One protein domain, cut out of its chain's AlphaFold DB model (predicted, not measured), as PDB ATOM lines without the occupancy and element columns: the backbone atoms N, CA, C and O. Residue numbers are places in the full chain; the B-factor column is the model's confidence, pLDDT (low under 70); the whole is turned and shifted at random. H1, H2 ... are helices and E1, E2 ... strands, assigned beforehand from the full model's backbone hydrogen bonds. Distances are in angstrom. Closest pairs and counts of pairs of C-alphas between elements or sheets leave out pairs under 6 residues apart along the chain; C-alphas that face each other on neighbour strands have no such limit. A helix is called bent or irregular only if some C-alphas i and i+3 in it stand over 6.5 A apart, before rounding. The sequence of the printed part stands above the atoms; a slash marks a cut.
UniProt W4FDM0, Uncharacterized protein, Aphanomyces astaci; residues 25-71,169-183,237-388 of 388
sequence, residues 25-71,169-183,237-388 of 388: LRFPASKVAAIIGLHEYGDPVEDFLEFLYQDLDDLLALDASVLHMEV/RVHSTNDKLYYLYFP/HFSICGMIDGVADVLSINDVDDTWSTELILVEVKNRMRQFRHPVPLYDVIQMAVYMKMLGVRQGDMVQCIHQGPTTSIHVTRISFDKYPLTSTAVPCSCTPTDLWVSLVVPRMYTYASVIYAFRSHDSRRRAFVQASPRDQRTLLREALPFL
ATOM      1  N   LEU A  25     167.536 132.470 150.166       97.00
ATOM      2  CA  LEU A  25     166.315 132.243 150.922       97.00
ATOM      3  C   LEU A  25     166.463 132.673 152.378       97.00
ATOM      4  O   LEU A  25     167.491 132.452 153.028       97.00
ATOM      5  N   ARG A  26     165.385 133.246 152.893       96.94
ATOM      6  CA  ARG A  26     165.204 133.674 154.270       96.94
ATOM      7  C   ARG A  26     163.874 133.136 154.772       96.94
ATOM      8  O   ARG A  26     162.805 133.630 154.424       96.94
ATOM      9  N   PHE A  27     163.950 132.095 155.588       97.75
ATOM     10  CA  PHE A  27     162.784 131.408 156.117       97.75
ATOM     11  C   PHE A  27     162.372 132.005 157.465       97.75
ATOM     12  O   PHE A  27     163.192 132.061 158.383       97.75
ATOM     13  N   PRO A  28     161.107 132.409 157.650       97.19
ATOM     14  CA  PRO A  28     160.600 132.733 158.975       97.19
ATOM     15  C   PRO A  28     160.637 131.495 159.883       97.19
ATOM     16  O   PRO A  28     160.224 130.411 159.468       97.19
ATOM     17  N   ALA A  29     161.057 131.649 161.140       97.06
ATOM     18  CA  ALA A  29     161.072 130.566 162.130       97.06
ATOM     19  C   ALA A  29     159.700 129.874 162.264       97.06
ATOM     20  O   ALA A  29     159.618 128.652 162.374       97.06
ATOM     21  N   SER A  30     158.616 130.649 162.165       94.25
ATOM     22  CA  SER A  30     157.229 130.167 162.197       94.25
ATOM     23  C   SER A  30     156.826 129.299 160.998       94.25
ATOM     24  O   SER A  30     155.854 128.552 161.088       94.25
ATOM     25  N   LYS A  31     157.560 129.362 159.880       96.56
ATOM     26  CA  LYS A  31     157.297 128.580 158.660       96.56
ATOM     27  C   LYS A  31     158.135 127.308 158.567       96.56
ATOM     28  O   LYS A  31     157.795 126.433 157.777       96.56
ATOM     29  N   VAL A  32     159.180 127.155 159.387       97.75
ATOM     30  CA  VAL A  32     160.103 126.004 159.326       97.75
ATOM     31  C   VAL A  32     159.353 124.675 159.395       97.75
ATOM     32  O   VAL A  32     159.597 123.796 158.577       97.75
ATOM     33  N   ALA A  33     158.388 124.539 160.308       97.38
ATOM     34  CA  ALA A  33     157.591 123.319 160.421       97.38
ATOM     35  C   ALA A  33     156.783 123.008 159.147       97.38
ATOM     36  O   ALA A  33     156.656 121.841 158.785       97.38
ATOM     37  N   ALA A  34     156.249 124.024 158.461       96.56
ATOM     38  CA  ALA A  34     155.499 123.840 157.218       96.56
ATOM     39  C   ALA A  34     156.425 123.438 156.067       96.56
ATOM     40  O   ALA A  34     156.165 122.450 155.385       96.56
ATOM     41  N   ILE A  35     157.567 124.120 155.951       95.88
ATOM     42  CA  ILE A  35     158.607 123.861 154.950       95.88
ATOM     43  C   ILE A  35     159.129 122.423 155.026       95.88
ATOM     44  O   ILE A  35     159.437 121.834 153.996       95.88
ATOM     45  N   ILE A  36     159.222 121.840 156.223       95.38
ATOM     46  CA  ILE A  36     159.712 120.465 156.413       95.38
ATOM     47  C   ILE A  36     158.595 119.412 156.486       95.38
ATOM     48  O   ILE A  36     158.888 118.250 156.786       95.38
ATOM     49  N   GLY A  37     157.334 119.787 156.242       95.12
ATOM     50  CA  GLY A  37     156.196 118.861 156.203       95.12
ATOM     51  C   GLY A  37     155.698 118.375 157.567       95.12
ATOM     52  O   GLY A  37     155.147 117.284 157.678       95.12
ATOM     53  N   LEU A  38     155.920 119.151 158.631       94.56
ATOM     54  CA  LEU A  38     155.498 118.849 160.006       94.56
ATOM     55  C   LEU A  38     154.467 119.855 160.552       94.56
ATOM     56  O   LEU A  38     154.277 119.964 161.765       94.56
ATOM     57  N   HIS A  39     153.780 120.579 159.665       94.31
ATOM     58  CA  HIS A  39     152.707 121.511 160.013       94.31
ATOM     59  C   HIS A  39     151.367 121.041 159.435       94.31
ATOM     60  O   HIS A  39     151.131 121.131 158.235       94.31
ATOM     61  N   GLU A  40     150.454 120.597 160.303       88.50
ATOM     62  CA  GLU A  40     149.144 120.024 159.927       88.50
ATOM     63  C   GLU A  40     148.242 120.970 159.111       88.50
ATOM     64  O   GLU A  40     147.385 120.513 158.358       88.50
ATOM     65  N   TYR A  41     148.444 122.284 159.241       87.38
ATOM     66  CA  TYR A  41     147.681 123.316 158.525       87.38
ATOM     67  C   TYR A  41     148.512 124.113 157.509       87.38
ATOM     68  O   TYR A  41     148.081 125.189 157.105       87.38
ATOM     69  N   GLY A  42     149.725 123.656 157.172       87.44
ATOM     70  CA  GLY A  42     150.549 124.344 156.173       87.44
ATOM     71  C   GLY A  42     149.899 124.272 154.792       87.44
ATOM     72  O   GLY A  42     149.184 123.309 154.503       87.44
ATOM     73  N   ASP A  43     150.153 125.266 153.943       91.81
ATOM     74  CA  ASP A  43     149.822 125.195 152.519       91.81
ATOM     75  C   ASP A  43     151.132 125.117 151.722       91.81
ATOM     76  O   ASP A  43     151.747 126.146 151.437       91.81
ATOM     77  N   PRO A  44     151.590 123.897 151.372       93.06
ATOM     78  CA  PRO A  44     152.873 123.707 150.710       93.06
ATOM     79  C   PRO A  44     152.998 124.448 149.381       93.06
ATOM     80  O   PRO A  44     154.109 124.793 148.995       93.06
ATOM     81  N   VAL A  45     151.887 124.671 148.668       95.06
ATOM     82  CA  VAL A  45     151.903 125.360 147.371       95.06
ATOM     83  C   VAL A  45     152.067 126.855 147.579       95.06
ATOM     84  O   VAL A  45     152.922 127.466 146.941       95.06
ATOM     85  N   GLU A  46     151.280 127.431 148.485       92.69
ATOM     86  CA  GLU A  46     151.369 128.848 148.833       92.69
ATOM     87  C   GLU A  46     152.756 129.194 149.389       92.69
ATOM     88  O   GLU A  46     153.396 130.126 148.903       92.69
ATOM     89  N   ASP A  47     153.253 128.392 150.336       94.88
ATOM     90  CA  ASP A  47     154.586 128.564 150.918       94.88
ATOM     91  C   ASP A  47     155.677 128.442 149.840       94.88
ATOM     92  O   ASP A  47     156.610 129.243 149.796       94.88
ATOM     93  N   PHE A  48     155.554 127.478 148.921       97.19
ATOM     94  CA  PHE A  48     156.515 127.317 147.831       97.19
ATOM     95  C   PHE A  48     156.526 128.505 146.873       97.19
ATOM     96  O   PHE A  48     157.607 128.957 146.508       97.19
ATOM     97  N   LEU A  49     155.363 129.034 146.483       96.31
ATOM     98  CA  LEU A  49     155.274 130.221 145.626       96.31
ATOM     99  C   LEU A  49     155.857 131.463 146.313       96.31
ATOM    100  O   LEU A  49     156.587 132.217 145.671       96.31
ATOM    101  N   GLU A  50     155.597 131.638 147.613       95.56
ATOM    102  CA  GLU A  50     156.177 132.717 148.423       95.56
ATOM    103  C   GLU A  50     157.713 132.672 148.376       95.56
ATOM    104  O   GLU A  50     158.363 133.674 148.077       95.56
ATOM    105  N   PHE A  51     158.312 131.497 148.588       97.81
ATOM    106  CA  PHE A  51     159.769 131.350 148.546       97.81
ATOM    107  C   PHE A  51     160.342 131.311 147.131       97.81
ATOM    108  O   PHE A  51     161.493 131.696 146.934       97.81
ATOM    109  N   LEU A  52     159.574 130.891 146.128       97.62
ATOM    110  CA  LEU A  52     160.018 130.868 144.737       97.62
ATOM    111  C   LEU A  52     160.382 132.277 144.256       97.62
ATOM    112  O   LEU A  52     161.447 132.441 143.661       97.62
ATOM    113  N   TYR A  53     159.565 133.270 144.611       97.50
ATOM    114  CA  TYR A  53     159.730 134.671 144.210       97.50
ATOM    115  C   TYR A  53     160.219 135.605 145.326       97.50
ATOM    116  O   TYR A  53     160.301 136.807 145.107       97.50
ATOM    117  N   GLN A  54     160.571 135.087 146.509       97.00
ATOM    118  CA  GLN A  54     161.109 135.905 147.601       97.00
ATOM    119  C   GLN A  54     162.303 136.758 147.136       97.00
ATOM    120  O   GLN A  54     163.322 136.194 146.722       97.00
ATOM    121  N   ASP A  55     162.156 138.081 147.280       95.69
ATOM    122  CA  ASP A  55     163.077 139.143 146.846       95.69
ATOM    123  C   ASP A  55     163.331 139.182 145.317       95.69
ATOM    124  O   ASP A  55     164.354 139.688 144.869       95.69
ATOM    125  N   LEU A  56     162.416 138.638 144.506       96.25
ATOM    126  CA  LEU A  56     162.515 138.548 143.041       96.25
ATOM    127  C   LEU A  56     161.241 139.086 142.361       96.25
ATOM    128  O   LEU A  56     160.643 138.414 141.517       96.25
ATOM    129  N   ASP A  57     160.817 140.297 142.732       95.06
ATOM    130  CA  ASP A  57     159.573 140.915 142.242       95.06
ATOM    131  C   ASP A  57     159.561 141.097 140.717       95.06
ATOM    132  O   ASP A  57     158.548 140.827 140.069       95.06
ATOM    133  N   ASP A  58     160.702 141.457 140.121       95.25
ATOM    134  CA  ASP A  58     160.834 141.572 138.666       95.25
ATOM    135  C   ASP A  58     160.610 140.222 137.971       95.25
ATOM    136  O   ASP A  58     160.010 140.156 136.897       95.25
ATOM    137  N   LEU A  59     161.058 139.118 138.589       96.12
ATOM    138  CA  LEU A  59     160.902 137.778 138.022       96.12
ATOM    139  C   LEU A  59     159.439 137.347 138.083       96.12
ATOM    140  O   LEU A  59     158.924 136.762 137.130       96.12
ATOM    141  N   LEU A  60     158.770 137.660 139.197       96.50
ATOM    142  CA  LEU A  60     157.339 137.442 139.364       96.50
ATOM    143  C   LEU A  60     156.542 138.238 138.326       96.50
ATOM    144  O   LEU A  60     155.660 137.677 137.677       96.50
ATOM    145  N   ALA A  61     156.867 139.518 138.139       95.12
ATOM    146  CA  ALA A  61     156.211 140.379 137.161       95.12
ATOM    147  C   ALA A  61     156.419 139.879 135.723       95.12
ATOM    148  O   ALA A  61     155.467 139.855 134.936       95.12
ATOM    149  N   LEU A  62     157.633 139.431 135.386       94.69
ATOM    150  CA  LEU A  62     157.946 138.868 134.076       94.69
ATOM    151  C   LEU A  62     157.179 137.566 133.820       94.69
ATOM    152  O   LEU A  62     156.495 137.455 132.801       94.69
ATOM    153  N   ASP A  63     157.241 136.598 134.739       96.06
ATOM    154  CA  ASP A  63     156.513 135.334 134.595       96.06
ATOM    155  C   ASP A  63     154.997 135.574 134.517       96.06
ATOM    156  O   ASP A  63     154.326 134.979 133.675       96.06
ATOM    157  N   ALA A  64     154.453 136.482 135.336       95.31
ATOM    158  CA  ALA A  64     153.042 136.852 135.288       95.31
ATOM    159  C   ALA A  64     152.665 137.479 133.938       95.31
ATOM    160  O   ALA A  64     151.658 137.093 133.345       95.31
ATOM    161  N   SER A  65     153.495 138.381 133.397       94.00
ATOM    162  CA  SER A  65     153.268 138.964 132.070       94.00
ATOM    163  C   SER A  65     153.272 137.905 130.969       94.00
ATOM    164  O   SER A  65     152.433 137.978 130.071       94.00
ATOM    165  N   VAL A  66     154.208 136.955 131.015       94.00
ATOM    166  CA  VAL A  66     154.343 135.879 130.018       94.00
ATOM    167  C   VAL A  66     153.174 134.900 130.098       94.00
ATOM    168  O   VAL A  66     152.701 134.414 129.076       94.00
ATOM    169  N   LEU A  67     152.690 134.613 131.307       94.62
ATOM    170  CA  LEU A  67     151.572 133.699 131.544       94.62
ATOM    171  C   LEU A  67     150.198 134.379 131.462       94.62
ATOM    172  O   LEU A  67     149.181 133.715 131.657       94.62
ATOM    173  N   HIS A  68     150.159 135.683 131.173       93.81
ATOM    174  CA  HIS A  68     148.944 136.503 131.170       93.81
ATOM    175  C   HIS A  68     148.168 136.433 132.495       93.81
ATOM    176  O   HIS A  68     146.939 136.345 132.521       93.81
ATOM    177  N   MET A  69     148.903 136.464 133.604       93.75
ATOM    178  CA  MET A  69     148.374 136.452 134.963       93.75
ATOM    179  C   MET A  69     148.492 137.839 135.596       93.75
ATOM    180  O   MET A  69     149.376 138.626 135.264       93.75
ATOM    181  N   GLU A  70     147.598 138.128 136.536       92.62
ATOM    182  CA  GLU A  70     147.642 139.343 137.347       92.62
ATOM    183  C   GLU A  70     148.279 139.030 138.704       92.62
ATOM    184  O   GLU A  70     147.869 138.092 139.393       92.62
ATOM    185  N   VAL A  71     149.276 139.824 139.097       91.81
ATOM    186  CA  VAL A  71     149.863 139.751 140.438       91.81
ATOM    187  C   VAL A  71     148.993 140.571 141.384       91.81
ATOM    188  O   VAL A  71     148.826 141.774 141.199       91.81
ATOM    189  N   ARG A 169     161.222 137.760 185.743       95.25
ATOM    190  CA  ARG A 169     161.010 138.879 184.830       95.25
ATOM    191  C   ARG A 169     161.360 138.447 183.414       95.25
ATOM    192  O   ARG A 169     162.447 137.925 183.189       95.25
ATOM    193  N   VAL A 170     160.459 138.709 182.478       95.50
ATOM    194  CA  VAL A 170     160.713 138.547 181.053       95.50
ATOM    195  C   VAL A 170     161.332 139.835 180.521       95.50
ATOM    196  O   VAL A 170     160.885 140.946 180.814       95.50
ATOM    197  N   HIS A 171     162.398 139.693 179.748       92.00
ATOM    198  CA  HIS A 171     163.087 140.795 179.091       92.00
ATOM    199  C   HIS A 171     163.429 140.438 177.640       92.00
ATOM    200  O   HIS A 171     163.156 139.333 177.176       92.00
ATOM    201  N   SER A 172     163.977 141.410 176.904       84.69
ATOM    202  CA  SER A 172     164.267 141.295 175.465       84.69
ATOM    203  C   SER A 172     163.067 140.835 174.627       84.69
ATOM    204  O   SER A 172     163.162 139.980 173.750       84.69
ATOM    205  N   THR A 173     161.900 141.407 174.933       80.44
ATOM    206  CA  THR A 173     160.646 141.152 174.222       80.44
ATOM    207  C   THR A 173     160.618 141.912 172.907       80.44
ATOM    208  O   THR A 173     160.523 143.143 172.910       80.44
ATOM    209  N   ASN A 174     160.626 141.187 171.785       79.56
ATOM    210  CA  ASN A 174     160.407 141.748 170.450       79.56
ATOM    211  C   ASN A 174     161.327 142.945 170.102       79.56
ATOM    212  O   ASN A 174     160.944 143.833 169.322       79.56
ATOM    213  N   ASP A 175     162.531 142.971 170.685       81.75
ATOM    214  CA  ASP A 175     163.526 144.047 170.590       81.75
ATOM    215  C   ASP A 175     164.538 143.824 169.456       81.75
ATOM    216  O   ASP A 175     164.996 144.788 168.832       81.75
ATOM    217  N   LYS A 176     164.824 142.558 169.141       88.62
ATOM    218  CA  LYS A 176     165.790 142.144 168.124       88.62
ATOM    219  C   LYS A 176     165.200 141.175 167.110       88.62
ATOM    220  O   LYS A 176     164.300 140.385 167.403       88.62
ATOM    221  N   LEU A 177     165.757 141.221 165.906       91.69
ATOM    222  CA  LEU A 177     165.573 140.212 164.877       91.69
ATOM    223  C   LEU A 177     166.766 139.254 164.910       91.69
ATOM    224  O   LEU A 177     167.912 139.669 164.738       91.69
ATOM    225  N   TYR A 178     166.485 137.975 165.129       93.69
ATOM    226  CA  TYR A 178     167.494 136.929 165.232       93.69
ATOM    227  C   TYR A 178     167.617 136.178 163.911       93.69
ATOM    228  O   TYR A 178     166.611 135.921 163.243       93.69
ATOM    229  N   TYR A 179     168.840 135.791 163.561       95.19
ATOM    230  CA  TYR A 179     169.172 135.039 162.358       95.19
ATOM    231  C   TYR A 179     170.027 133.815 162.681       95.19
ATOM    232  O   TYR A 179     170.974 133.883 163.463       95.19
ATOM    233  N   LEU A 180     169.716 132.711 162.002       95.50
ATOM    234  CA  LEU A 180     170.600 131.569 161.804       95.50
ATOM    235  C   LEU A 180     171.012 131.542 160.335       95.50
ATOM    236  O   LEU A 180     170.166 131.294 159.472       95.50
ATOM    237  N   TYR A 181     172.286 131.779 160.041       94.88
ATOM    238  CA  TYR A 181     172.818 131.662 158.687       94.88
ATOM    239  C   TYR A 181     173.366 130.261 158.462       94.88
ATOM    240  O   TYR A 181     174.281 129.810 159.151       94.88
ATOM    241  N   PHE A 182     172.787 129.569 157.486       94.19
ATOM    242  CA  PHE A 182     173.160 128.205 157.159       94.19
ATOM    243  C   PHE A 182     174.244 128.208 156.082       94.19
ATOM    244  O   PHE A 182     174.054 128.824 155.030       94.19
ATOM    245  N   PRO A 183     175.368 127.515 156.297       91.81
ATOM    246  CA  PRO A 183     176.487 127.466 155.356       91.81
ATOM    247  C   PRO A 183     176.144 126.732 154.051       91.81
ATOM    248  O   PRO A 183     175.257 125.874 154.004       91.81
ATOM    249  N   HIS A 237     174.060 129.586 152.395       93.62
ATOM    250  CA  HIS A 237     173.106 128.899 151.524       93.62
ATOM    251  C   HIS A 237     171.687 129.436 151.678       93.62
ATOM    252  O   HIS A 237     171.017 129.655 150.678       93.62
ATOM    253  N   PHE A 238     171.231 129.634 152.912       96.38
ATOM    254  CA  PHE A 238     169.957 130.256 153.274       96.38
ATOM    255  C   PHE A 238     170.049 130.760 154.718       96.38
ATOM    256  O   PHE A 238     171.039 130.518 155.410       96.38
ATOM    257  N   SER A 239     169.012 131.442 155.188       96.88
ATOM    258  CA  SER A 239     168.885 131.864 156.580       96.88
ATOM    259  C   SER A 239     167.528 131.485 157.160       96.88
ATOM    260  O   SER A 239     166.553 131.329 156.425       96.88
ATOM    261  N   ILE A 240     167.467 131.339 158.481       97.62
ATOM    262  CA  ILE A 240     166.213 131.326 159.239       97.62
ATOM    263  C   ILE A 240     166.191 132.583 160.104       97.62
ATOM    264  O   ILE A 240     167.202 132.894 160.725       97.62
ATOM    265  N   CYS A 241     165.067 133.294 160.161       96.06
ATOM    266  CA  CYS A 241     164.939 134.511 160.959       96.06
ATOM    267  C   CYS A 241     163.639 134.575 161.762       96.06
ATOM    268  O   CYS A 241     162.622 133.993 161.377       96.06
ATOM    269  N   GLY A 242     163.642 135.328 162.857       94.44
ATOM    270  CA  GLY A 242     162.422 135.632 163.598       94.44
ATOM    271  C   GLY A 242     162.654 136.512 164.818       94.44
ATOM    272  O   GLY A 242     163.788 136.830 165.170       94.44
ATOM    273  N   MET A 243     161.550 136.932 165.425       92.81
ATOM    274  CA  MET A 243     161.534 137.681 166.679       92.81
ATOM    275  C   MET A 243     160.996 136.779 167.779       92.81
ATOM    276  O   MET A 243     160.178 135.895 167.518       92.81
ATOM    277  N   ILE A 244     161.487 137.017 168.985       92.38
ATOM    278  CA  ILE A 244     161.211 136.212 170.164       92.38
ATOM    279  C   ILE A 244     160.375 137.050 171.135       92.38
ATOM    280  O   ILE A 244     160.664 138.234 171.336       92.38
ATOM    281  N   ASP A 245     159.356 136.437 171.740       93.75
ATOM    282  CA  ASP A 245     158.455 137.122 172.677       93.75
ATOM    283  C   ASP A 245     159.159 137.507 173.989       93.75
ATOM    284  O   ASP A 245     158.805 138.496 174.631       93.75
ATOM    285  N   GLY A 246     160.197 136.774 174.382       94.50
ATOM    286  CA  GLY A 246     161.152 137.213 175.390       94.50
ATOM    287  C   GLY A 246     162.029 136.089 175.923       94.50
ATOM    288  O   GLY A 246     161.963 134.939 175.487       94.50
ATOM    289  N   VAL A 247     162.856 136.440 176.898       96.19
ATOM    290  CA  VAL A 247     163.682 135.510 177.670       96.19
ATOM    291  C   VAL A 247     163.547 135.804 179.159       96.19
ATOM    292  O   VAL A 247     163.178 136.916 179.542       96.19
ATOM    293  N   ALA A 248     163.824 134.808 179.994       96.69
ATOM    294  CA  ALA A 248     163.832 134.946 181.446       96.69
ATOM    295  C   ALA A 248     165.010 134.184 182.057       96.69
ATOM    296  O   ALA A 248     165.349 133.092 181.598       96.69
ATOM    297  N   ASP A 249     165.593 134.733 183.120       95.00
ATOM    298  CA  ASP A 249     166.569 134.038 183.956       95.00
ATOM    299  C   ASP A 249     165.833 133.195 185.005       95.00
ATOM    300  O   ASP A 249     165.142 133.728 185.878       95.00
ATOM    301  N   VAL A 250     165.976 131.872 184.930       92.50
ATOM    302  CA  VAL A 250     165.401 130.940 185.910       92.50
ATOM    303  C   VAL A 250     166.482 130.344 186.795       92.50
ATOM    304  O   VAL A 250     167.593 130.068 186.349       92.50
ATOM    305  N   LEU A 251     166.145 130.115 188.063       90.12
ATOM    306  CA  LEU A 251     167.038 129.440 188.995       90.12
ATOM    307  C   LEU A 251     167.216 127.973 188.579       90.12
ATOM    308  O   LEU A 251     166.240 127.237 188.425       90.12
ATOM    309  N   SER A 252     168.467 127.557 188.437       86.62
ATOM    310  CA  SER A 252     168.889 126.176 188.240       86.62
ATOM    311  C   SER A 252     169.650 125.731 189.481       86.62
ATOM    312  O   SER A 252     170.651 126.349 189.848       86.62
ATOM    313  N   ILE A 253     169.148 124.695 190.151       86.81
ATOM    314  CA  ILE A 253     169.766 124.112 191.344       86.81
ATOM    315  C   ILE A 253     170.331 122.757 190.937       86.81
ATOM    316  O   ILE A 253     169.621 121.931 190.363       86.81
ATOM    317  N   ASN A 254     171.615 122.546 191.198       84.25
ATOM    318  CA  ASN A 254     172.254 121.258 191.014       84.25
ATOM    319  C   ASN A 254     172.049 120.417 192.277       84.25
ATOM    320  O   ASN A 254     172.681 120.655 193.303       84.25
ATOM    321  N   ASP A 255     171.187 119.407 192.178       84.50
ATOM    322  CA  ASP A 255     170.836 118.524 193.298       84.50
ATOM    323  C   ASP A 255     172.029 117.706 193.846       84.50
ATOM    324  O   ASP A 255     171.913 117.072 194.894       84.50
ATOM    325  N   VAL A 256     173.163 117.651 193.132       87.56
ATOM    326  CA  VAL A 256     174.334 116.851 193.532       87.56
ATOM    327  C   VAL A 256     175.266 117.613 194.474       87.56
ATOM    328  O   VAL A 256     175.860 117.005 195.363       87.56
ATOM    329  N   ASP A 257     175.433 118.917 194.263       89.38
ATOM    330  CA  ASP A 257     176.395 119.747 194.999       89.38
ATOM    331  C   ASP A 257     175.768 120.981 195.669       89.38
ATOM    332  O   ASP A 257     176.499 121.819 196.198       89.38
ATOM    333  N   ASP A 258     174.432 121.086 195.662       85.44
ATOM    334  CA  ASP A 258     173.639 122.211 196.180       85.44
ATOM    335  C   ASP A 258     174.070 123.581 195.622       85.44
ATOM    336  O   ASP A 258     173.761 124.640 196.185       85.44
ATOM    337  N   THR A 259     174.788 123.597 194.494       91.12
ATOM    338  CA  THR A 259     175.129 124.843 193.816       91.12
ATOM    339  C   THR A 259     173.927 125.352 193.038       91.12
ATOM    340  O   THR A 259     173.136 124.592 192.475       91.12
ATOM    341  N   TRP A 260     173.779 126.671 193.001       89.38
ATOM    342  CA  TRP A 260     172.726 127.326 192.244       89.38
ATOM    343  C   TRP A 260     173.331 128.285 191.227       89.38
ATOM    344  O   TRP A 260     174.346 128.939 191.468       89.38
ATOM    345  N   SER A 261     172.691 128.365 190.070       90.12
ATOM    346  CA  SER A 261     173.007 129.312 189.007       90.12
ATOM    347  C   SER A 261     171.716 129.814 188.370       90.12
ATOM    348  O   SER A 261     170.631 129.306 188.652       90.12
ATOM    349  N   THR A 262     171.817 130.829 187.525       91.12
ATOM    350  CA  THR A 262     170.711 131.251 186.666       91.12
ATOM    351  C   THR A 262     170.936 130.712 185.263       91.12
ATOM    352  O   THR A 262     172.034 130.833 184.718       91.12
ATOM    353  N   GLU A 263     169.898 130.135 184.672       92.19
ATOM    354  CA  GLU A 263     169.886 129.724 183.274       92.19
ATOM    355  C   GLU A 263     168.919 130.616 182.499       92.19
ATOM    356  O   GLU A 263     167.768 130.797 182.901       92.19
ATOM    357  N   LEU A 264     169.380 131.148 181.371       95.00
ATOM    358  CA  LEU A 264     168.524 131.880 180.451       95.00
ATOM    359  C   LEU A 264     167.617 130.893 179.709       95.00
ATOM    360  O   LEU A 264     168.100 129.945 179.084       95.00
ATOM    361  N   ILE A 265     166.310 131.140 179.729       96.56
ATOM    362  CA  ILE A 265     165.333 130.354 178.976       96.56
ATOM    363  C   ILE A 265     164.532 131.228 178.023       96.56
ATOM    364  O   ILE A 265     164.259 132.399 178.284       96.56
ATOM    365  N   LEU A 266     164.131 130.627 176.907       97.69
ATOM    366  CA  LEU A 266     163.203 131.230 175.958       97.69
ATOM    367  C   LEU A 266     161.790 131.289 176.558       97.69
ATOM    368  O   LEU A 266     161.339 130.311 177.146       97.69
ATOM    369  N   VAL A 267     161.054 132.373 176.326       97.81
ATOM    370  CA  VAL A 267     159.612 132.466 176.587       97.81
ATOM    371  C   VAL A 267     158.903 132.741 175.261       97.81
ATOM    372  O   VAL A 267     159.164 133.751 174.617       97.81
ATOM    373  N   GLU A 268     158.015 131.837 174.846       97.62
ATOM    374  CA  GLU A 268     157.210 131.963 173.620       97.62
ATOM    375  C   GLU A 268     155.724 131.943 173.980       97.62
ATOM    376  O   GLU A 268     155.250 131.029 174.660       97.62
ATOM    377  N   VAL A 269     154.962 132.916 173.493       96.81
ATOM    378  CA  VAL A 269     153.554 133.120 173.822       96.81
ATOM    379  C   VAL A 269     152.655 132.719 172.657       96.81
ATOM    380  O   VAL A 269     152.726 133.235 171.545       96.81
ATOM    381  N   LYS A 270     151.680 131.848 172.932       95.44
ATOM    382  CA  LYS A 270     150.597 131.514 171.997       95.44
ATOM    383  C   LYS A 270     149.243 131.889 172.571       95.44
ATOM    384  O   LYS A 270     148.680 131.194 173.417       95.44
ATOM    385  N   ASN A 271     148.655 132.947 172.029       93.75
ATOM    386  CA  ASN A 271     147.271 133.309 172.310       93.75
ATOM    387  C   ASN A 271     146.318 132.338 171.598       93.75
ATOM    388  O   ASN A 271     146.204 132.331 170.371       93.75
ATOM    389  N   ARG A 272     145.647 131.477 172.368       93.69
ATOM    390  CA  ARG A 272     144.717 130.469 171.853       93.69
ATOM    391  C   ARG A 272     143.296 131.027 171.810       93.69
ATOM    392  O   ARG A 272     142.838 131.711 172.718       93.69
ATOM    393  N   MET A 273     142.567 130.668 170.756       89.00
ATOM    394  CA  MET A 273     141.200 131.156 170.534       89.00
ATOM    395  C   MET A 273     140.117 130.324 171.224       89.00
ATOM    396  O   MET A 273     138.987 130.776 171.332       89.00
ATOM    397  N   ARG A 274     140.398 129.077 171.617       88.12
ATOM    398  CA  ARG A 274     139.360 128.164 172.133       88.12
ATOM    399  C   ARG A 274     139.813 127.395 173.360       88.12
ATOM    400  O   ARG A 274     139.145 127.431 174.382       88.12
ATOM    401  N   GLN A 275     140.941 126.703 173.243       93.69
ATOM    402  CA  GLN A 275     141.462 125.831 174.288       93.69
ATOM    403  C   GLN A 275     142.987 125.791 174.257       93.69
ATOM    404  O   GLN A 275     143.598 126.031 173.209       93.69
ATOM    405  N   PHE A 276     143.584 125.444 175.393       96.12
ATOM    406  CA  PHE A 276     144.989 125.065 175.454       96.12
ATOM    407  C   PHE A 276     145.216 123.767 174.676       96.12
ATOM    408  O   PHE A 276     144.328 122.919 174.571       96.12
ATOM    409  N   ARG A 277     146.406 123.616 174.101       95.19
ATOM    410  CA  ARG A 277     146.809 122.414 173.367       95.19
ATOM    411  C   ARG A 277     147.795 121.636 174.235       95.19
ATOM    412  O   ARG A 277     148.834 122.183 174.602       95.19
ATOM    413  N   HIS A 278     147.449 120.396 174.574       92.94
ATOM    414  CA  HIS A 278     148.306 119.481 175.324       92.94
ATOM    415  C   HIS A 278     148.234 118.074 174.691       92.94
ATOM    416  O   HIS A 278     147.135 117.519 174.626       92.94
ATOM    417  N   PRO A 279     149.352 117.504 174.197       92.81
ATOM    418  CA  PRO A 279     150.684 118.113 174.134       92.81
ATOM    419  C   PRO A 279     150.714 119.382 173.262       92.81
ATOM    420  O   PRO A 279     149.800 119.631 172.468       92.81
ATOM    421  N   VAL A 280     151.749 120.211 173.436       95.88
ATOM    422  CA  VAL A 280     151.981 121.382 172.573       95.88
ATOM    423  C   VAL A 280     152.118 120.899 171.119       95.88
ATOM    424  O   VAL A 280     152.800 119.898 170.889       95.88
ATOM    425  N   PRO A 281     151.483 121.561 170.131       96.00
ATOM    426  CA  PRO A 281     151.568 121.136 168.739       96.00
ATOM    427  C   PRO A 281     153.012 121.114 168.234       96.00
ATOM    428  O   PRO A 281     153.791 122.022 168.521       96.00
ATOM    429  N   LEU A 282     153.361 120.104 167.433       95.31
ATOM    430  CA  LEU A 282     154.736 119.901 166.966       95.31
ATOM    431  C   LEU A 282     155.296 121.114 166.207       95.31
ATOM    432  O   LEU A 282     156.469 121.437 166.362       95.31
ATOM    433  N   TYR A 283     154.469 121.819 165.433       96.00
ATOM    434  CA  TYR A 283     154.903 123.016 164.712       96.00
ATOM    435  C   TYR A 283     155.286 124.176 165.644       96.00
ATOM    436  O   TYR A 283     156.255 124.877 165.363       96.00
ATOM    437  N   ASP A 284     154.591 124.336 166.776       97.06
ATOM    438  CA  ASP A 284     154.934 125.328 167.802       97.06
ATOM    439  C   ASP A 284     156.240 124.919 168.512       97.06
ATOM    440  O   ASP A 284     157.098 125.759 168.775       97.06
ATOM    441  N   VAL A 285     156.433 123.616 168.758       97.12
ATOM    442  CA  VAL A 285     157.676 123.072 169.337       97.12
ATOM    443  C   VAL A 285     158.875 123.267 168.400       97.12
ATOM    444  O   VAL A 285     159.950 123.643 168.859       97.12
ATOM    445  N   ILE A 286     158.710 123.053 167.090       97.12
ATOM    446  CA  ILE A 286     159.764 123.293 166.089       97.12
ATOM    447  C   ILE A 286     160.101 124.784 166.006       97.12
ATOM    448  O   ILE A 286     161.279 125.130 165.966       97.12
ATOM    449  N   GLN A 287     159.096 125.668 166.018       97.31
ATOM    450  CA  GLN A 287     159.338 127.111 166.061       97.31
ATOM    451  C   GLN A 287     160.161 127.491 167.301       97.31
ATOM    452  O   GLN A 287     161.171 128.182 167.174       97.31
ATOM    453  N   MET A 288     159.797 126.983 168.486       97.00
ATOM    454  CA  MET A 288     160.596 127.195 169.697       97.00
ATOM    455  C   MET A 288     162.009 126.634 169.569       97.00
ATOM    456  O   MET A 288     162.956 127.291 169.981       97.00
ATOM    457  N   ALA A 289     162.182 125.446 168.988       97.00
ATOM    458  CA  ALA A 289     163.500 124.858 168.770       97.00
ATOM    459  C   ALA A 289     164.403 125.766 167.923       97.00
ATOM    460  O   ALA A 289     165.576 125.932 168.249       97.00
ATOM    461  N   VAL A 290     163.854 126.410 166.890       97.56
ATOM    462  CA  VAL A 290     164.581 127.414 166.099       97.56
ATOM    463  C   VAL A 290     165.018 128.591 166.976       97.56
ATOM    464  O   VAL A 290     166.189 128.964 166.947       97.56
ATOM    465  N   TYR A 291     164.116 129.154 167.783       97.69
ATOM    466  CA  TYR A 291     164.436 130.272 168.677       97.69
ATOM    467  C   TYR A 291     165.448 129.901 169.765       97.69
ATOM    468  O   TYR A 291     166.378 130.659 170.029       97.69
ATOM    469  N   MET A 292     165.352 128.698 170.330       97.19
ATOM    470  CA  MET A 292     166.353 128.183 171.262       97.19
ATOM    471  C   MET A 292     167.728 128.053 170.587       97.19
ATOM    472  O   MET A 292     168.736 128.439 171.175       97.19
ATOM    473  N   LYS A 293     167.791 127.596 169.323       95.88
ATOM    474  CA  LYS A 293     169.044 127.574 168.544       95.88
ATOM    475  C   LYS A 293     169.586 128.981 168.275       95.88
ATOM    476  O   LYS A 293     170.804 129.136 168.321       95.88
ATOM    477  N   MET A 294     168.725 129.970 168.007       95.44
ATOM    478  CA  MET A 294     169.116 131.380 167.821       95.44
ATOM    479  C   MET A 294     169.774 131.955 169.075       95.44
ATOM    480  O   MET A 294     170.853 132.527 168.973       95.44
ATOM    481  N   LEU A 295     169.162 131.736 170.240       94.44
ATOM    482  CA  LEU A 295     169.644 132.244 171.528       94.44
ATOM    483  C   LEU A 295     170.784 131.415 172.137       94.44
ATOM    484  O   LEU A 295     171.437 131.857 173.074       94.44
ATOM    485  N   GLY A 296     171.005 130.189 171.654       93.88
ATOM    486  CA  GLY A 296     171.969 129.267 172.259       93.88
ATOM    487  C   GLY A 296     171.524 128.701 173.615       93.88
ATOM    488  O   GLY A 296     172.364 128.241 174.382       93.88
ATOM    489  N   VAL A 297     170.220 128.706 173.906       95.19
ATOM    490  CA  VAL A 297     169.643 128.156 175.146       95.19
ATOM    491  C   VAL A 297     169.157 126.724 174.937       95.19
ATOM    492  O   VAL A 297     168.854 126.317 173.815       95.19
ATOM    493  N   ARG A 298     169.065 125.930 176.010       94.00
ATOM    494  CA  ARG A 298     168.673 124.510 175.917       94.00
ATOM    495  C   ARG A 298     167.177 124.256 176.054       94.00
ATOM    496  O   ARG A 298     166.706 123.167 175.712       94.00
ATOM    497  N   GLN A 299     166.458 125.217 176.616       96.12
ATOM    498  CA  GLN A 299     165.067 125.055 176.993       96.12
ATOM    499  C   GLN A 299     164.305 126.381 176.956       96.12
ATOM    500  O   GLN A 299     164.890 127.466 176.943       96.12
ATOM    501  N   GLY A 300     162.981 126.276 176.937       97.44
ATOM    502  CA  GLY A 300     162.081 127.416 176.954       97.44
ATOM    503  C   GLY A 300     160.678 127.048 177.404       97.44
ATOM    504  O   GLY A 300     160.277 125.886 177.350       97.44
ATOM    505  N   ASP A 301     159.920 128.051 177.815       98.00
ATOM    506  CA  ASP A 301     158.538 127.929 178.248       98.00
ATOM    507  C   ASP A 301     157.579 128.357 177.130       98.00
ATOM    508  O   ASP A 301     157.562 129.505 176.688       98.00
ATOM    509  N   MET A 302     156.754 127.409 176.675       98.00
ATOM    510  CA  MET A 302     155.606 127.668 175.807       98.00
ATOM    511  C   MET A 302     154.440 128.141 176.675       98.00
ATOM    512  O   MET A 302     153.802 127.333 177.357       98.00
ATOM    513  N   VAL A 303     154.143 129.434 176.632       98.00
ATOM    514  CA  VAL A 303     153.059 130.072 177.380       98.00
ATOM    515  C   VAL A 303     151.823 130.163 176.493       98.00
ATOM    516  O   VAL A 303     151.715 131.001 175.603       98.00
ATOM    517  N   GLN A 304     150.834 129.310 176.738       97.81
ATOM    518  CA  GLN A 304     149.550 129.394 176.045       97.81
ATOM    519  C   GLN A 304     148.594 130.278 176.843       97.81
ATOM    520  O   GLN A 304     148.355 129.993 178.008       97.81
ATOM    521  N   CYS A 305     148.016 131.312 176.229       96.62
ATOM    522  CA  CYS A 305     147.136 132.276 176.898       96.62
ATOM    523  C   CYS A 305     145.725 132.276 176.300       96.62
ATOM    524  O   CYS A 305     145.564 132.221 175.079       96.62
ATOM    525  N   ILE A 306     144.698 132.358 177.151       95.50
ATOM    526  CA  ILE A 306     143.303 132.588 176.752       95.50
ATOM    527  C   ILE A 306     142.734 133.728 177.601       95.50
ATOM    528  O   ILE A 306     142.569 133.591 178.815       95.50
ATOM    529  N   HIS A 307     142.383 134.836 176.943       93.19
ATOM    530  CA  HIS A 307     141.753 136.000 177.570       93.19
ATOM    531  C   HIS A 307     140.256 136.066 177.237       93.19
ATOM    532  O   HIS A 307     139.866 136.432 176.126       93.19
ATOM    533  N   GLN A 308     139.391 135.737 178.198       88.50
ATOM    534  CA  GLN A 308     137.930 135.734 178.017       88.50
ATOM    535  C   GLN A 308     137.255 137.043 178.459       88.50
ATOM    536  O   GLN A 308     136.041 137.188 178.324       88.50
ATOM    537  N   GLY A 309     138.023 138.022 178.945       80.81
ATOM    538  CA  GLY A 309     137.516 139.292 179.457       80.81
ATOM    539  C   GLY A 309     137.825 139.456 180.941       80.81
ATOM    540  O   GLY A 309     138.923 139.901 181.249       80.81
ATOM    541  N   PRO A 310     136.900 139.135 181.867       82.44
ATOM    542  CA  PRO A 310     137.184 139.262 183.298       82.44
ATOM    543  C   PRO A 310     138.236 138.250 183.770       82.44
ATOM    544  O   PRO A 310     138.874 138.454 184.796       82.44
ATOM    545  N   THR A 311     138.410 137.160 183.023       88.75
ATOM    546  CA  THR A 311     139.340 136.082 183.330       88.75
ATOM    547  C   THR A 311     140.371 135.941 182.220       88.75
ATOM    548  O   THR A 311     140.063 135.970 181.022       88.75
ATOM    549  N   THR A 312     141.614 135.754 182.643       93.81
ATOM    550  CA  THR A 312     142.724 135.363 181.783       93.81
ATOM    551  C   THR A 312     143.390 134.167 182.425       93.81
ATOM    552  O   THR A 312     143.597 134.149 183.635       93.81
ATOM    553  N   SER A 313     143.699 133.162 181.619       95.44
ATOM    554  CA  SER A 313     144.373 131.954 182.082       95.44
ATOM    555  C   SER A 313     145.558 131.657 181.182       95.44
ATOM    556  O   SER A 313     145.488 131.889 179.969       95.44
ATOM    557  N   ILE A 314     146.624 131.136 181.786       97.56
ATOM    558  CA  ILE A 314     147.794 130.647 181.069       97.56
ATOM    559  C   ILE A 314     148.029 129.167 181.369       97.56
ATOM    560  O   ILE A 314     147.725 128.679 182.457       97.56
ATOM    561  N   HIS A 315     148.576 128.454 180.391       97.31
ATOM    562  CA  HIS A 315     149.098 127.104 180.545       97.31
ATOM    563  C   HIS A 315     150.522 127.073 180.005       97.31
ATOM    564  O   HIS A 315     150.745 127.376 178.831       97.31
ATOM    565  N   VAL A 316     151.471 126.719 180.868       97.69
ATOM    566  CA  VAL A 316     152.901 126.737 180.558       97.69
ATOM    567  C   VAL A 316     153.399 125.314 180.368       97.69
ATOM    568  O   VAL A 316     153.074 124.420 181.148       97.69
ATOM    569  N   THR A 317     154.176 125.084 179.315       97.56
ATOM    570  CA  THR A 317     154.854 123.807 179.078       97.56
ATOM    571  C   THR A 317     156.329 124.061 178.791       97.56
ATOM    572  O   THR A 317     156.654 124.741 177.820       97.56
ATOM    573  N   ARG A 318     157.213 123.474 179.607       96.62
ATOM    574  CA  ARG A 318     158.662 123.489 179.380       96.62
ATOM    575  C   ARG A 318     159.015 122.591 178.196       96.62
ATOM    576  O   ARG A 318     158.748 121.389 178.226       96.62
ATOM    577  N   ILE A 319     159.650 123.167 177.187       96.75
ATOM    578  CA  ILE A 319     160.221 122.481 176.026       96.75
ATOM    579  C   ILE A 319     161.742 122.459 176.181       96.75
ATOM    580  O   ILE A 319     162.339 123.462 176.563       96.75
ATOM    581  N   SER A 320     162.378 121.324 175.887       95.31
ATOM    582  CA  SER A 320     163.838 121.185 175.912       95.31
ATOM    583  C   SER A 320     164.327 120.266 174.797       95.31
ATOM    584  O   SER A 320     163.606 119.355 174.385       95.31
ATOM    585  N   PHE A 321     165.546 120.505 174.304       93.06
ATOM    586  CA  PHE A 321     166.156 119.708 173.232       93.06
ATOM    587  C   PHE A 321     166.385 118.240 173.594       93.06
ATOM    588  O   PHE A 321     166.473 117.412 172.694       93.06
ATOM    589  N   ASP A 322     166.492 117.908 174.881       91.62
ATOM    590  CA  ASP A 322     166.755 116.551 175.370       91.62
ATOM    591  C   ASP A 322     165.478 115.746 175.673       91.62
ATOM    592  O   ASP A 322     165.554 114.619 176.165       91.62
ATOM    593  N   LYS A 323     164.303 116.303 175.355       92.06
ATOM    594  CA  LYS A 323     163.001 115.672 175.587       92.06
ATOM    595  C   LYS A 323     162.198 115.510 174.302       92.06
ATOM    596  O   LYS A 323     162.324 116.262 173.333       92.06
ATOM    597  N   TYR A 324     161.298 114.530 174.313       89.00
ATOM    598  CA  TYR A 324     160.293 114.360 173.267       89.00
ATOM    599  C   TYR A 324     159.409 115.626 173.166       89.00
ATOM    600  O   TYR A 324     159.028 116.168 174.205       89.00
ATOM    601  N   PRO A 325     159.041 116.097 171.955       91.06
ATOM    602  CA  PRO A 325     159.256 115.469 170.647       91.06
ATOM    603  C   PRO A 325     160.559 115.857 169.932       91.06
ATOM    604  O   PRO A 325     160.788 115.379 168.823       91.06
ATOM    605  N   LEU A 326     161.407 116.703 170.530       92.19
ATOM    606  CA  LEU A 326     162.689 117.098 169.930       92.19
ATOM    607  C   LEU A 326     163.721 115.970 169.974       92.19
ATOM    608  O   LEU A 326     164.580 115.904 169.100       92.19
ATOM    609  N   THR A 327     163.570 115.027 170.904       88.94
ATOM    610  CA  THR A 327     164.213 113.716 170.820       88.94
ATOM    611  C   THR A 327     163.247 112.670 170.255       88.94
ATOM    612  O   THR A 327     162.230 112.362 170.882       88.94
ATOM    613  N   SER A 328     163.554 112.088 169.098       75.81
ATOM    614  CA  SER A 328     162.797 111.013 168.463       75.81
ATOM    615  C   SER A 328     163.720 109.991 167.800       75.81
ATOM    616  O   SER A 328     164.615 110.337 167.036       75.81
ATOM    617  N   THR A 329     163.462 108.705 168.038       67.12
ATOM    618  CA  THR A 329     164.135 107.582 167.358       67.12
ATOM    619  C   THR A 329     163.480 107.229 166.019       67.12
ATOM    620  O   THR A 329     163.871 106.259 165.376       67.12
ATOM    621  N   ALA A 330     162.463 107.986 165.591       64.00
ATOM    622  CA  ALA A 330     161.647 107.664 164.421       64.00
ATOM    623  C   ALA A 330     162.357 107.890 163.073       64.00
ATOM    624  O   ALA A 330     161.771 107.603 162.030       64.00
ATOM    625  N   VAL A 331     163.591 108.409 163.060       64.19
ATOM    626  CA  VAL A 331     164.349 108.615 161.821       64.19
ATOM    627  C   VAL A 331     165.143 107.346 161.483       64.19
ATOM    628  O   VAL A 331     166.050 106.981 162.233       64.19
ATOM    629  N   PRO A 332     164.853 106.670 160.351       61.28
ATOM    630  CA  PRO A 332     165.498 105.420 159.963       61.28
ATOM    631  C   PRO A 332     166.883 105.701 159.374       61.28
ATOM    632  O   PRO A 332     167.114 105.590 158.173       61.28
ATOM    633  N   CYS A 333     167.822 106.108 160.219       69.81
ATOM    634  CA  CYS A 333     169.220 106.210 159.843       69.81
ATOM    635  C   CYS A 333     170.083 105.395 160.805       69.81
ATOM    636  O   CYS A 333     169.938 105.478 162.022       69.81
ATOM    637  N   SER A 334     171.028 104.639 160.242       68.25
ATOM    638  CA  SER A 334     171.990 103.789 160.966       68.25
ATOM    639  C   SER A 334     172.893 104.548 161.944       68.25
ATOM    640  O   SER A 334     173.546 103.957 162.792       68.25
ATOM    641  N   CYS A 335     172.927 105.865 161.805       66.69
ATOM    642  CA  CYS A 335     173.605 106.831 162.650       66.69
ATOM    643  C   CYS A 335     172.916 107.096 164.008       66.69
ATOM    644  O   CYS A 335     173.525 107.737 164.859       66.69
ATOM    645  N   THR A 336     171.645 106.692 164.170       63.78
ATOM    646  CA  THR A 336     170.818 106.834 165.389       63.78
ATOM    647  C   THR A 336     170.825 108.204 166.112       63.78
ATOM    648  O   THR A 336     170.798 108.213 167.344       63.78
ATOM    649  N   PRO A 337     170.851 109.381 165.447       64.81
ATOM    650  CA  PRO A 337     170.646 110.648 166.124       64.81
ATOM    651  C   PRO A 337     169.200 110.694 166.603       64.81
ATOM    652  O   PRO A 337     168.266 110.614 165.805       64.81
ATOM    653  N   THR A 338     169.024 110.824 167.911       74.56
ATOM    654  CA  THR A 338     167.708 111.055 168.503       74.56
ATOM    655  C   THR A 338     167.268 112.504 168.330       74.56
ATOM    656  O   THR A 338     166.093 112.782 168.468       74.56
ATOM    657  N   ASP A 339     168.167 113.437 168.022       87.19
ATOM    658  CA  ASP A 339     167.834 114.850 167.840       87.19
ATOM    659  C   ASP A 339     167.100 115.102 166.508       87.19
ATOM    660  O   ASP A 339     167.647 114.913 165.415       87.19
ATOM    661  N   LEU A 340     165.848 115.561 166.597       89.81
ATOM    662  CA  LEU A 340     164.991 115.919 165.466       89.81
ATOM    663  C   LEU A 340     165.614 117.024 164.597       89.81
ATOM    664  O   LEU A 340     165.407 117.038 163.380       89.81
ATOM    665  N   TRP A 341     166.387 117.936 165.195       90.62
ATOM    666  CA  TRP A 341     167.008 119.058 164.496       90.62
ATOM    667  C   TRP A 341     167.967 118.580 163.403       90.62
ATOM    668  O   TRP A 341     167.778 118.887 162.223       90.62
ATOM    669  N   VAL A 342     168.958 117.770 163.775       88.56
ATOM    670  CA  VAL A 342     169.967 117.252 162.837       88.56
ATOM    671  C   VAL A 342     169.465 116.072 162.008       88.56
ATOM    672  O   VAL A 342     169.931 115.855 160.890       88.56
ATOM    673  N   SER A 343     168.516 115.295 162.531       86.50
ATOM    674  CA  SER A 343     168.011 114.101 161.844       86.50
ATOM    675  C   SER A 343     166.948 114.416 160.787       86.50
ATOM    676  O   SER A 343     166.831 113.669 159.814       86.50
ATOM    677  N   LEU A 344     166.197 115.515 160.943       89.88
ATOM    678  CA  LEU A 344     165.059 115.830 160.080       89.88
ATOM    679  C   LEU A 344     164.997 117.304 159.672       89.88
ATOM    680  O   LEU A 344     164.920 117.572 158.472       89.88
ATOM    681  N   VAL A 345     165.029 118.246 160.624       93.12
ATOM    682  CA  VAL A 345     164.784 119.674 160.335       93.12
ATOM    683  C   VAL A 345     165.816 120.214 159.351       93.12
ATOM    684  O   VAL A 345     165.461 120.630 158.250       93.12
ATOM    685  N   VAL A 346     167.100 120.161 159.708       92.50
ATOM    686  CA  VAL A 346     168.180 120.719 158.885       92.50
ATOM    687  C   VAL A 346     168.265 120.031 157.516       92.50
ATOM    688  O   VAL A 346     168.243 120.747 156.512       92.50
ATOM    689  N   PRO A 347     168.284 118.683 157.407       91.31
ATOM    690  CA  PRO A 347     168.304 118.020 156.104       91.31
ATOM    691  C   PRO A 347     167.153 118.439 155.182       91.31
ATOM    692  O   PRO A 347     167.398 118.785 154.027       91.31
ATOM    693  N   ARG A 348     165.908 118.466 155.685       94.25
ATOM    694  CA  ARG A 348     164.742 118.840 154.869       94.25
ATOM    695  C   ARG A 348     164.771 120.307 154.452       94.25
ATOM    696  O   ARG A 348     164.400 120.597 153.320       94.25
ATOM    697  N   MET A 349     165.270 121.208 155.302       96.38
ATOM    698  CA  MET A 349     165.467 122.619 154.943       96.38
ATOM    699  C   MET A 349     166.459 122.780 153.782       96.38
ATOM    700  O   MET A 349     166.175 123.504 152.831       96.38
ATOM    701  N   TYR A 350     167.589 122.060 153.802       95.12
ATOM    702  CA  TYR A 350     168.541 122.056 152.682       95.12
ATOM    703  C   TYR A 350     167.935 121.477 151.400       95.12
ATOM    704  O   TYR A 350     168.147 122.033 150.318       95.12
ATOM    705  N   THR A 351     167.171 120.383 151.500       95.44
ATOM    706  CA  THR A 351     166.460 119.813 150.347       95.44
ATOM    707  C   THR A 351     165.465 120.816 149.769       95.44
ATOM    708  O   THR A 351     165.483 121.059 148.565       95.44
ATOM    709  N   TYR A 352     164.655 121.451 150.617       97.94
ATOM    710  CA  TYR A 352     163.683 122.456 150.199       97.94
ATOM    711  C   TYR A 352     164.352 123.643 149.498       97.94
ATOM    712  O   TYR A 352     163.981 123.984 148.375       97.94
ATOM    713  N   ALA A 353     165.392 124.223 150.108       97.56
ATOM    714  CA  ALA A 353     166.146 125.329 149.519       97.56
ATOM    715  C   ALA A 353     166.745 124.952 148.154       97.56
ATOM    716  O   ALA A 353     166.631 125.714 147.195       97.56
ATOM    717  N   SER A 354     167.315 123.748 148.038       95.88
ATOM    718  CA  SER A 354     167.877 123.243 146.778       95.88
ATOM    719  C   SER A 354     166.820 123.129 145.678       95.88
ATOM    720  O   SER A 354     167.090 123.479 144.530       95.88
ATOM    721  N   VAL A 355     165.610 122.668 146.018       97.38
ATOM    722  CA  VAL A 355     164.495 122.591 145.064       97.38
ATOM    723  C   VAL A 355     164.060 123.987 144.630       97.38
ATOM    724  O   VAL A 355     163.937 124.216 143.429       97.38
ATOM    725  N   ILE A 356     163.897 124.939 145.552       98.00
ATOM    726  CA  ILE A 356     163.561 126.325 145.194       98.00
ATOM    727  C   ILE A 356     164.612 126.913 144.248       98.00
ATOM    728  O   ILE A 356     164.254 127.431 143.190       98.00
ATOM    729  N   TYR A 357     165.904 126.783 144.565       97.00
ATOM    730  CA  TYR A 357     166.975 127.278 143.696       97.00
ATOM    731  C   TYR A 357     166.959 126.619 142.313       97.00
ATOM    732  O   TYR A 357     167.149 127.304 141.310       97.00
ATOM    733  N   ALA A 358     166.653 125.322 142.238       95.94
ATOM    734  CA  ALA A 358     166.506 124.627 140.965       95.94
ATOM    735  C   ALA A 358     165.299 125.123 140.150       95.94
ATOM    736  O   ALA A 358     165.382 125.177 138.927       95.94
ATOM    737  N   PHE A 359     164.180 125.484 140.783       96.62
ATOM    738  CA  PHE A 359     163.046 126.090 140.073       96.62
ATOM    739  C   PHE A 359     163.371 127.514 139.622       96.62
ATOM    740  O   PHE A 359     163.099 127.868 138.479       96.62
ATOM    741  N   ARG A 360     164.014 128.310 140.482       96.75
ATOM    742  CA  ARG A 360     164.462 129.668 140.151       96.75
ATOM    743  C   ARG A 360     165.367 129.694 138.922       96.75
ATOM    744  O   ARG A 360     165.196 130.571 138.088       96.75
ATOM    745  N   SER A 361     166.264 128.720 138.768       94.12
ATOM    746  CA  SER A 361     167.228 128.680 137.661       94.12
ATOM    747  C   SER A 361     166.698 128.084 136.348       94.12
ATOM    748  O   SER A 361     167.462 128.007 135.388       94.12
ATOM    749  N   HIS A 362     165.452 127.600 136.297       93.81
ATOM    750  CA  HIS A 362     164.884 126.948 135.109       93.81
ATOM    751  C   HIS A 362     163.522 127.545 134.753       93.81
ATOM    752  O   HIS A 362     162.488 127.112 135.267       93.81
ATOM    753  N   ASP A 363     163.513 128.491 133.817       93.06
ATOM    754  CA  ASP A 363     162.324 129.295 133.518       93.06
ATOM    755  C   ASP A 363     161.132 128.459 133.042       93.06
ATOM    756  O   ASP A 363     160.003 128.668 133.479       93.06
ATOM    757  N   SER A 364     161.373 127.447 132.203       91.94
ATOM    758  CA  SER A 364     160.321 126.536 131.732       91.94
ATOM    759  C   SER A 364     159.685 125.739 132.873       91.94
ATOM    760  O   SER A 364     158.463 125.617 132.931       91.94
ATOM    761  N   ARG A 365     160.495 125.241 133.816       93.19
ATOM    762  CA  ARG A 365     160.020 124.496 134.990       93.19
ATOM    763  C   ARG A 365     159.223 125.400 135.927       93.19
ATOM    764  O   ARG A 365     158.170 124.994 136.413       93.19
ATOM    765  N   ARG A 366     159.718 126.618 136.154       95.69
ATOM    766  CA  ARG A 366     159.070 127.632 136.988       95.69
ATOM    767  C   ARG A 366     157.698 128.012 136.435       95.69
ATOM    768  O   ARG A 366     156.699 127.873 137.134       95.69
ATOM    769  N   ARG A 367     157.627 128.377 135.152       94.62
ATOM    770  CA  ARG A 367     156.369 128.742 134.485       94.62
ATOM    771  C   ARG A 367     155.381 127.583 134.403       94.62
ATOM    772  O   ARG A 367     154.202 127.777 134.684       94.62
ATOM    773  N   ALA A 368     155.853 126.373 134.088       94.69
ATOM    774  CA  ALA A 368     155.002 125.183 134.067       94.69
ATOM    775  C   ALA A 368     154.345 124.927 135.430       94.69
ATOM    776  O   ALA A 368     153.181 124.545 135.490       94.69
ATOM    777  N   PHE A 369     155.066 125.179 136.524       96.50
ATOM    778  CA  PHE A 369     154.518 125.069 137.871       96.50
ATOM    779  C   PHE A 369     153.467 126.139 138.174       96.50
ATOM    780  O   PHE A 369     152.401 125.816 138.693       96.50
ATOM    781  N   VAL A 370     153.732 127.401 137.832       95.75
ATOM    782  CA  VAL A 370     152.789 128.506 138.073       95.75
ATOM    783  C   VAL A 370     151.486 128.320 137.290       95.75
ATOM    784  O   VAL A 370     150.410 128.547 137.835       95.75
ATOM    785  N   GLN A 371     151.568 127.848 136.046       95.31
ATOM    786  CA  GLN A 371     150.402 127.622 135.188       95.31
ATOM    787  C   GLN A 371     149.625 126.335 135.530       95.31
ATOM    788  O   GLN A 371     148.470 126.178 135.130       95.31
ATOM    789  N   ALA A 372     150.252 125.391 136.237       95.50
ATOM    790  CA  ALA A 372     149.642 124.112 136.575       95.50
ATOM    791  C   ALA A 372     148.417 124.275 137.493       95.50
ATOM    792  O   ALA A 372     148.323 125.197 138.303       95.50
ATOM    793  N   SER A 373     147.472 123.333 137.404       94.12
ATOM    794  CA  SER A 373     146.324 123.317 138.312       94.12
ATOM    795  C   SER A 373     146.781 123.115 139.769       94.12
ATOM    796  O   SER A 373     147.812 122.476 139.996       94.12
ATOM    797  N   PRO A 374     146.001 123.529 140.789       91.12
ATOM    798  CA  PRO A 374     146.374 123.308 142.192       91.12
ATOM    799  C   PRO A 374     146.644 121.836 142.543       91.12
ATOM    800  O   PRO A 374     147.420 121.524 143.446       91.12
ATOM    801  N   ARG A 375     145.996 120.900 141.834       93.56
ATOM    802  CA  ARG A 375     146.247 119.463 141.989       93.56
ATOM    803  C   ARG A 375     147.612 119.077 141.424       93.56
ATOM    804  O   ARG A 375     148.337 118.330 142.076       93.56
ATOM    805  N   ASP A 376     147.951 119.576 140.243       96.12
ATOM    806  CA  ASP A 376     149.201 119.247 139.559       96.12
ATOM    807  C   ASP A 376     150.398 119.914 140.239       96.12
ATOM    808  O   ASP A 376     151.422 119.265 140.424       96.12
ATOM    809  N   GLN A 377     150.240 121.144 140.743       96.62
ATOM    810  CA  GLN A 377     151.225 121.802 141.608       96.62
ATOM    811  C   GLN A 377     151.575 120.931 142.819       96.62
ATOM    812  O   GLN A 377     152.746 120.681 143.090       96.62
ATOM    813  N   ARG A 378     150.569 120.388 143.517       94.31
ATOM    814  CA  ARG A 378     150.802 119.476 144.652       94.31
ATOM    815  C   ARG A 378     151.514 118.192 144.241       94.31
ATOM    816  O   ARG A 378     152.357 117.712 144.992       94.31
ATOM    817  N   THR A 379     151.183 117.631 143.080       95.06
ATOM    818  CA  THR A 379     151.862 116.441 142.549       95.06
ATOM    819  C   THR A 379     153.336 116.736 142.274       95.06
ATOM    820  O   THR A 379     154.198 116.043 142.808       95.06
ATOM    821  N   LEU A 380     153.629 117.823 141.551       94.50
ATOM    822  CA  LEU A 380     154.994 118.267 141.248       94.50
ATOM    823  C   LEU A 380     155.807 118.543 142.521       94.50
ATOM    824  O   LEU A 380     156.982 118.180 142.596       94.50
ATOM    825  N   LEU A 381     155.188 119.154 143.539       94.75
ATOM    826  CA  LEU A 381     155.844 119.366 144.830       94.75
ATOM    827  C   LEU A 381     156.134 118.058 145.548       94.75
ATOM    828  O   LEU A 381     157.241 117.904 146.042       94.75
ATOM    829  N   ARG A 382     155.203 117.101 145.587       94.25
ATOM    830  CA  ARG A 382     155.435 115.801 146.240       94.25
ATOM    831  C   ARG A 382     156.509 114.971 145.555       94.25
ATOM    832  O   ARG A 382     157.242 114.256 146.228       94.25
ATOM    833  N   GLU A 383     156.622 115.069 144.238       94.12
ATOM    834  CA  GLU A 383     157.704 114.423 143.494       94.12
ATOM    835  C   GLU A 383     159.070 115.024 143.849       94.12
ATOM    836  O   GLU A 383     160.040 114.292 144.042       94.12
ATOM    837  N   ALA A 384     159.153 116.353 143.979       94.19
ATOM    838  CA  ALA A 384     160.396 117.044 144.326       94.19
ATOM    839  C   ALA A 384     160.729 116.999 145.830       94.19
ATOM    840  O   ALA A 384     161.900 117.000 146.213       94.19
ATOM    841  N   LEU A 385     159.704 116.984 146.680       95.94
ATOM    842  CA  LEU A 385     159.753 117.099 148.135       95.94
ATOM    843  C   LEU A 385     158.781 116.070 148.746       95.94
ATOM    844  O   LEU A 385     157.693 116.433 149.195       95.94
ATOM    845  N   PRO A 386     159.164 114.778 148.815       93.38
ATOM    846  CA  PRO A 386     158.265 113.682 149.215       93.38
ATOM    847  C   PRO A 386     157.726 113.753 150.647       93.38
ATOM    848  O   PRO A 386     156.923 112.918 151.054       93.38
ATOM    849  N   PHE A 387     158.211 114.707 151.437       92.44
ATOM    850  CA  PHE A 387     157.795 114.922 152.813       92.44
ATOM    851  C   PHE A 387     156.657 115.948 152.971       92.44
ATOM    852  O   PHE A 387     156.254 116.169 154.111       92.44
ATOM    853  N   LEU A 388     156.171 116.568 151.882       90.81
ATOM    854  CA  LEU A 388     155.114 117.597 151.881       90.81
ATOM    855  C   LEU A 388     153.695 117.088 151.560       90.81
ATOM    856  O   LEU A 388     153.513 116.148 150.747       90.81
TER     857      LEU A 388
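AT A GLANCE: This is residues 25 to 71, 169 to 183 and 237 to 388 of the 388 residues of an uncharacterized protein of Aphanomyces astaci (UniProt W4FDM0). A strongly twisted, curled sheet of four strands, E4 E5 E6 E7, and a small sheet of three, E1 E3 E2, both pack on helix H4, which lies between them. From there the long helix H5 runs over the small sheet toward a group of short helices, H2, H3, H6 and H7, at one end of the longest axis; the tip of the hairpin E4 and E5, where residues 254 to 259 stick out, makes the other end. The printed part has 214 residues with seven named helices and seven named strands, in the order E1 H1 H2 H3 E2 E3 E4 E5 H4 E6 E7 H5 H6 H7, of mixed class, and both sheets are mixed. It is only just compact, close to loose, with a radius of gyration of the C-alphas of 20.2 A and spans of 68 by 52 by 29 A.

IN THESE COORDINATES: The larger sheet holds E4, residues 246 to 254, 24.9 A; E5, 259 to 271, 36.2 A; E6, 299 to 307, 25.8 A; and E7, 312 to 320, 26.1 A. The smaller holds E1, 25 to 28, from C-alpha 25 at (166.315, 132.243, 150.922); E2, 176 to 183, 22.2 A; and E3, 237 to 242. The helices are H1, 29 to 35; H2, 44 to 52; H3, 57 to 66; H4, 282 to 295, 19.9 A; H5, 340 to 360, 28.8 A; H6, 363 to 371; and H7, 374 to 384, ending at C-alpha 384 at (160.396, 117.044, 144.326). H1 and H5 are irregular: C-alphas 30 and 33 are 7.1 A apart, C-alphas 343 and 346 7.3 A.

HOW THE PARTS SIT: E4 and E5 form an antiparallel hairpin (N 252 to O 261, 2.8 A), as do E6 and E7 (N 315 to O 304, 2.8 A). E5, H4 and E6 are a strand-helix-strand unit, parallel neighbours joined through a helix, with a right-handed crossover; N 270 and O 303 are 2.8 A apart. H4 is on this sheet at a height of 8.1 A, two layers; its closest C-alphas to E5 are Met 292 and Leu 266, 6.4 A. E3 is parallel to E1 (N 27 to O 239, 2.8 A) and antiparallel to E2 (N 180 to O 240, 2.8 A). H1, H4 and H5 are on the same face of that sheet, again two layers, with H4 across the strands at 88 degrees to E2 on the local plane. H1 touches H4 at a steep tilt of 46 degrees, opposite ways (Ala 33 and Tyr 283, closest C-alphas, 5.1 A). H2 touches H5, by residues 356 to 360 alone, at a steep tilt of 62 degrees (Leu 52 and Ile 356, closest C-alphas, 5.8 A). H6 and H7, a helical hairpin, only just touch, with 3 pairs of C-alphas within 8 A (closest Phe 369 and Gln 377, 6.0 A). H3 is close to H6 but not clearly touching (closest C-alphas Asp 63 and Arg 367, 6.6 A). H2, H3, H4, H6 and H7 have each O i to N i+4 pair within hydrogen-bond range; H5 has 15 of 17, and H1 1 of 3, with 3 of 4 O i to N i+3 pairs.

THE WHOLE: The C-alphas of His 68 and Asp 257, the two farthest apart, are 71.5 A apart. Residues 72 to 168 and 184 to 236 are not printed, with C-alpha gaps of 45.8 A and 5.3 A. The link E7 to H5 is long, and in it residues 329 to 337 are under 70 in pLDDT.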